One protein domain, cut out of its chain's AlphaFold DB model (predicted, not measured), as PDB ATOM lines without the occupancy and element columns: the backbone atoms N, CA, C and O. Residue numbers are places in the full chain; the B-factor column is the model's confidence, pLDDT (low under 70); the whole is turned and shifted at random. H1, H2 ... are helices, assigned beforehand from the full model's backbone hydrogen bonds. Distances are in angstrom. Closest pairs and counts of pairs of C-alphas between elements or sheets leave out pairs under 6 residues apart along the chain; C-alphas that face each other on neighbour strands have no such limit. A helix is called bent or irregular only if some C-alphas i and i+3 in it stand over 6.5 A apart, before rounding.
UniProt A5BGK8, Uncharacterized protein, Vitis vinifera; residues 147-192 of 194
ATOM      1  N   LYS A 147       3.852 -71.976  49.498       61.16
ATOM      2  CA  LYS A 147       2.945 -71.537  50.570       61.16
ATOM      3  C   LYS A 147       3.397 -70.214  51.193       61.16
ATOM      4  O   LYS A 147       2.552 -69.349  51.403       61.16
ATOM      5  N   TRP A 148       4.700 -70.003  51.410       62.88
ATOM      6  CA  TRP A 148       5.215 -68.733  51.953       62.88
ATOM      7  C   TRP A 148       4.962 -67.541  51.027       62.88
ATOM      8  O   TRP A 148       4.651 -66.453  51.508       62.88
ATOM      9  N   PHE A 149       5.010 -67.743  49.706       68.19
ATOM     10  CA  PHE A 149       4.670 -66.692  48.745       68.19
ATOM     11  C   PHE A 149       3.187 -66.322  48.813       68.19
ATOM     12  O   PHE A 149       2.867 -65.141  48.930       68.19
ATOM     13  N   TYR A 150       2.277 -67.302  48.818       75.38
ATOM     14  CA  TYR A 150       0.835 -67.036  48.920       75.38
ATOM     15  C   TYR A 150       0.410 -66.490  50.290       75.38
ATOM     16  O   TYR A 150      -0.518 -65.688  50.361       75.38
ATOM     17  N   LEU A 151       1.101 -66.869  51.368       76.31
ATOM     18  CA  LEU A 151       0.900 -66.289  52.699       76.31
ATOM     19  C   LEU A 151       1.481 -64.870  52.802       76.31
ATOM     20  O   LEU A 151       0.908 -64.036  53.497       76.31
ATOM     21  N   GLY A 152       2.576 -64.566  52.099       78.06
ATOM     22  CA  GLY A 152       3.239 -63.258  52.130       78.06
ATOM     23  C   GLY A 152       2.624 -62.202  51.205       78.06
ATOM     24  O   GLY A 152       2.633 -61.016  51.537       78.06
ATOM     25  N   MET A 153       2.047 -62.604  50.069       82.75
ATOM     26  CA  MET A 153       1.496 -61.690  49.057       82.75
ATOM     27  C   MET A 153       0.381 -60.761  49.592       82.75
ATOM     28  O   MET A 153       0.439 -59.558  49.318       82.75
ATOM     29  N   PRO A 154      -0.589 -61.236  50.407       86.44
ATOM     30  CA  PRO A 154      -1.625 -60.377  50.984       86.44
ATOM     31  C   PRO A 154      -1.051 -59.357  51.972       86.44
ATOM     32  O   PRO A 154      -1.414 -58.183  51.937       86.44
ATOM     33  N   TRP A 155      -0.111 -59.780  52.822       82.31
ATOM     34  CA  TRP A 155       0.520 -58.901  53.808       82.31
ATOM     35  C   TRP A 155       1.424 -57.860  53.149       82.31
ATOM     36  O   TRP A 155       1.402 -56.701  53.557       82.31
ATOM     37  N   GLY A 156       2.145 -58.229  52.086       86.81
ATOM     38  CA  GLY A 156       2.947 -57.295  51.294       86.81
ATOM     39  C   GLY A 156       2.100 -56.205  50.634       86.81
ATOM     40  O   GLY A 156       2.469 -55.031  50.675       86.81
ATOM     41  N   PHE A 157       0.926 -56.566  50.103       85.12
ATOM     42  CA  PHE A 157      -0.002 -55.588  49.534       85.12
ATOM     43  C   PHE A 157      -0.568 -54.651  50.604       85.12
ATOM     44  O   PHE A 157      -0.573 -53.440  50.408       85.12
ATOM     45  N   VAL A 158      -0.986 -55.176  51.760       86.62
ATOM     46  CA  VAL A 158      -1.493 -54.353  52.870       86.62
ATOM     47  C   VAL A 158      -0.395 -53.408  53.373       86.62
ATOM     48  O   VAL A 158      -0.593 -52.197  53.404       86.62
ATOM     49  N   VAL A 159       0.796 -53.910  53.694       85.75
ATOM     50  CA  VAL A 159       1.884 -53.063  54.209       85.75
ATOM     51  C   VAL A 159       2.289 -51.997  53.188       85.75
ATOM     52  O   VAL A 159       2.388 -50.829  53.553       85.75
ATOM     53  N   GLY A 160       2.448 -52.350  51.908       83.69
ATOM     54  CA  GLY A 160       2.814 -51.389  50.862       83.69
ATOM     55  C   GLY A 160       1.729 -50.342  50.588       83.69
ATOM     56  O   GLY A 160       2.018 -49.147  50.511       83.69
ATOM     57  N   PHE A 161       0.470 -50.772  50.494       83.50
ATOM     58  CA  PHE A 161      -0.663 -49.890  50.207       83.50
ATOM     59  C   PHE A 161      -0.915 -48.904  51.356       83.50
ATOM     60  O   PHE A 161      -1.107 -47.707  51.124       83.50
ATOM     61  N   TRP A 162      -0.835 -49.367  52.607       79.88
ATOM     62  CA  TRP A 162      -1.066 -48.522  53.778       79.88
ATOM     63  C   TRP A 162       0.159 -47.693  54.184       79.88
ATOM     64  O   TRP A 162      -0.029 -46.592  54.695       79.88
ATOM     65  N   ALA A 163       1.393 -48.121  53.900       80.31
ATOM     66  CA  ALA A 163       2.589 -47.308  54.161       80.31
ATOM     67  C   ALA A 163       2.604 -45.997  53.362       80.31
ATOM     68  O   ALA A 163       3.126 -44.993  53.839       80.31
ATOM     69  N   ILE A 164       2.013 -45.987  52.164       76.75
ATOM     70  CA  ILE A 164       1.946 -44.791  51.315       76.75
ATOM     71  C   ILE A 164       0.664 -44.001  51.596       76.75
ATOM     72  O   ILE A 164       0.711 -42.782  51.765       76.75
ATOM     73  N   LEU A 165      -0.488 -44.673  51.689       75.06
ATOM     74  CA  LEU A 165      -1.778 -43.992  51.835       75.06
ATOM     75  C   LEU A 165      -2.068 -43.514  53.264       75.06
ATOM     76  O   LEU A 165      -2.693 -42.466  53.428       75.06
ATOM     77  N   ALA A 166      -1.606 -44.213  54.306       74.31
ATOM     78  CA  ALA A 166      -1.896 -43.814  55.686       74.31
ATOM     79  C   ALA A 166      -1.235 -42.478  56.084       74.31
ATOM     80  O   ALA A 166      -1.942 -41.626  56.632       74.31
ATOM     81  N   PRO A 167       0.048 -42.201  55.761       72.69
ATOM     82  CA  PRO A 167       0.647 -40.888  56.027       72.69
ATOM     83  C   PRO A 167      -0.048 -39.750  55.266       72.69
ATOM     84  O   PRO A 167      -0.195 -38.651  55.802       72.69
ATOM     85  N   LEU A 168      -0.522 -40.025  54.043       71.06
ATOM     86  CA  LEU A 168      -1.240 -39.063  53.200       71.06
ATOM     87  C   LEU A 168      -2.622 -38.688  53.758       71.06
ATOM     88  O   LEU A 168      -3.059 -37.546  53.590       71.06
ATOM     89  N   VAL A 169      -3.310 -39.627  54.414       73.12
ATOM     90  CA  VAL A 169      -4.652 -39.409  54.980       73.12
ATOM     91  C   VAL A 169      -4.587 -38.833  56.396       73.12
ATOM     92  O   VAL A 169      -5.404 -37.979  56.742       73.12
ATOM     93  N   PHE A 170      -3.622 -39.261  57.213       67.38
ATOM     94  CA  PHE A 170      -3.615 -38.946  58.644       67.38
ATOM     95  C   PHE A 170      -2.977 -37.589  58.976       67.38
ATOM     96  O   PHE A 170      -3.326 -36.981  59.988       67.38
ATOM     97  N   ASN A 171      -2.076 -37.072  58.129       71.38
ATOM     98  CA  ASN A 171      -1.398 -35.805  58.397       71.38
ATOM     99  C   ASN A 171      -1.518 -34.810  57.233       71.38
ATOM    100  O   ASN A 171      -0.909 -34.969  56.173       71.38
ATOM    101  N   ARG A 172      -2.260 -33.714  57.460       72.56
ATOM    102  CA  ARG A 172      -2.439 -32.631  56.474       72.56
ATOM    103  C   ARG A 172      -1.111 -32.060  55.975       72.56
ATOM    104  O   ARG A 172      -1.031 -31.718  54.802       72.56
ATOM    105  N   ALA A 173      -0.081 -31.978  56.819       77.00
ATOM    106  CA  ALA A 173       1.218 -31.431  56.422       77.00
ATOM    107  C   ALA A 173       1.946 -32.326  55.402       77.00
ATOM    108  O   ALA A 173       2.542 -31.828  54.448       77.00
ATOM    109  N   TRP A 174       1.835 -33.647  55.557       73.38
ATOM    110  CA  TRP A 174       2.481 -34.623  54.676       73.38
ATOM    111  C   TRP A 174       1.824 -34.675  53.303       73.38
ATOM    112  O   TRP A 174       2.513 -34.778  52.291       73.38
ATOM    113  N   ARG A 175       0.498 -34.504  53.254       80.38
ATOM    114  CA  ARG A 175      -0.232 -34.355  51.992       80.38
ATOM    115  C   ARG A 175       0.322 -33.198  51.161       80.38
ATOM    116  O   ARG A 175       0.598 -33.387  49.982       80.38
ATOM    117  N   TYR A 176       0.509 -32.022  51.760       80.38
ATOM    118  CA  TYR A 176       1.045 -30.867  51.035       80.38
ATOM    119  C   TYR A 176       2.482 -31.091  50.563       80.38
ATOM    120  O   TYR A 176       2.776 -30.808  49.407       80.38
ATOM    121  N   ALA A 177       3.349 -31.657  51.408       80.56
ATOM    122  CA  ALA A 177       4.728 -31.966  51.030       80.56
ATOM    123  C   ALA A 177       4.806 -32.960  49.854       80.56
ATOM    124  O   ALA A 177       5.597 -32.764  48.933       80.56
ATOM    125  N   TYR A 178       3.948 -33.983  49.848       80.81
ATOM    126  CA  TYR A 178       3.876 -34.959  48.760       80.81
ATOM    127  C   TYR A 178       3.391 -34.341  47.440       80.81
ATOM    128  O   TYR A 178       3.995 -34.580  46.397       80.81
ATOM    129  N   PHE A 179       2.345 -33.506  47.473       80.50
ATOM    130  CA  PHE A 179       1.887 -32.791  46.274       80.50
ATOM    131  C   PHE A 179       2.957 -31.836  45.731       80.50
ATOM    132  O   PHE A 179       3.142 -31.777  44.519       80.50
ATOM    133  N   LEU A 180       3.706 -31.159  46.608       80.81
ATOM    134  CA  LEU A 180       4.807 -30.281  46.199       80.81
ATOM    135  C   LEU A 180       5.937 -31.059  45.507       80.81
ATOM    136  O   LEU A 180       6.487 -30.606  44.508       80.81
ATOM    137  N   PHE A 181       6.268 -32.240  46.030       82.81
ATOM    138  CA  PHE A 181       7.271 -33.126  45.442       82.81
ATOM    139  C   PHE A 181       6.849 -33.646  44.059       82.81
ATOM    140  O   PHE A 181       7.659 -33.665  43.133       82.81
ATOM    141  N   LEU A 182       5.578 -34.028  43.894       81.00
ATOM    142  CA  LEU A 182       5.049 -34.431  42.590       81.00
ATOM    143  C   LEU A 182       5.048 -33.278  41.580       81.00
ATOM    144  O   LEU A 182       5.368 -33.509  40.413       81.00
ATOM    145  N   ASP A 183       4.733 -32.055  42.011       82.75
ATOM    146  CA  ASP A 183       4.819 -30.876  41.144       82.75
ATOM    147  C   ASP A 183       6.268 -30.569  40.739       82.75
ATOM    148  O   ASP A 183       6.502 -30.291  39.565       82.75
ATOM    149  N   ASP A 184       7.253 -30.703  41.637       84.81
ATOM    150  CA  ASP A 184       8.683 -30.542  41.304       84.81
ATOM    151  C   ASP A 184       9.160 -31.582  40.275       84.81
ATOM    152  O   ASP A 184       9.820 -31.237  39.291       84.81
ATOM    153  N   ILE A 185       8.769 -32.852  40.441       84.94
ATOM    154  CA  ILE A 185       9.070 -33.915  39.468       84.94
ATOM    155  C   ILE A 185       8.421 -33.613  38.120       84.94
ATOM    156  O   ILE A 185       9.070 -33.717  37.077       84.94
ATOM    157  N   LYS A 186       7.144 -33.225  38.125       82.56
ATOM    158  CA  LYS A 186       6.407 -32.877  36.910       82.56
ATOM    159  C   LYS A 186       7.043 -31.681  36.203       82.56
ATOM    160  O   LYS A 186       7.146 -31.698  34.980       82.56
ATOM    161  N   TYR A 187       7.498 -30.677  36.949       81.19
ATOM    162  CA  TYR A 187       8.169 -29.504  36.393       81.19
ATOM    163  C   TYR A 187       9.526 -29.863  35.782       81.19
ATOM    164  O   TYR A 187       9.845 -29.403  34.690       81.19
ATOM    165  N   LYS A 188      10.300 -30.743  36.432       80.38
ATOM    166  CA  LYS A 188      11.561 -31.269  35.881       80.38
ATOM    167  C   LYS A 188      11.346 -32.106  34.623       80.38
ATOM    168  O   LYS A 188      12.123 -31.981  33.684       80.38
ATOM    169  N   LEU A 189      10.283 -32.908  34.574       75.50
ATOM    170  CA  LEU A 189       9.924 -33.700  33.393       75.50
ATOM    171  C   LEU A 189       9.396 -32.833  32.237       75.50
ATOM    172  O   LEU A 189       9.750 -33.075  31.088       75.50
ATOM    173  N   LEU A 190       8.592 -31.802  32.517       72.94
ATOM    174  CA  LEU A 190       8.111 -30.854  31.501       72.94
ATOM    175  C   LEU A 190       9.210 -29.901  31.015       72.94
ATOM    176  O   LEU A 190       9.219 -29.539  29.843       72.94
ATOM    177  N   GLY A 191      10.162 -29.537  31.877       62.19
ATOM    178  CA  GLY A 191      11.343 -28.750  31.511       62.19
ATOM    179  C   GLY A 191      12.355 -29.498  30.636       62.19
ATOM    180  O   GLY A 191      13.263 -28.873  30.110       62.19
ATOM    181  N   TRP A 192      12.204 -30.816  30.467       54.47
ATOM    182  CA  TRP A 192      12.964 -31.626  29.504       54.47
ATOM    183  C   TRP A 192      12.262 -31.754  28.141       54.47
ATOM    184  O   TRP A 192      12.792 -32.400  27.240       54.47
TER     185      TRP A 192
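This is residues 147 to 192 of the 194 residues of an uncharacterized protein of Vitis vinifera (UniProt A5BGK8). Two long helices, H1 and then H2, meet near their ends at a tight turn and make an open, flat V or L, with both arms sticking out free of each other for most of their length. H1, the longer arm, has a kink of 34 degrees near residue 164. The printed part has 46 residues with two named helices and no named strand, and its class is all helix. The whole is extended, with a radius of gyration of the C-alphas of 15.7 A, and the C-alphas span 47 by 29 by 7 A.

H1, residues 147 to 170, and H2, residues 172 to 190, touch only at the corner by their link, with 6 pairs of C-alphas within 8 A. The closest C-alphas of the two are those of Leu 168 and Arg 175, 5.0 A apart. H1 touches H2 with residues 167 to 169 alone, and H2 touches H1 with residues 174 to 178 alone. Their lines stand at 81 degrees, about perpendicular, and their centres are 23.3 A apart. Residues 147 to 164, which belong to H1, stand free, and so do residues 180 to 192, of which 180 to 190 belong to H2. In H2 every O i to N i+4 pair is within hydrogen-bond range; in H1 15 of 20 are.

H1 begins at C-alpha 147 at (2.945, -71.537, 50.570) and ends at C-alpha 170 at (-3.615, -38.946, 58.644), 34.2 A from first to last C-alpha. It is irregular, but only just: C-alphas 151 and 154 are 6.7 A apart. H2 measures 27.2 A from first to last C-alpha and ends at C-alpha 190 at (8.111, -30.854, 31.501).

The two C-alphas farthest apart are those of Lys 147 and Gly 191, at 47.6 A. The printed part has no cut, and the link from H1 to H2, one residue, is tight. The mean pLDDT of the printed part is 77.4, and it is under 70 at residues 147 to 149, 170 and 191 to 192.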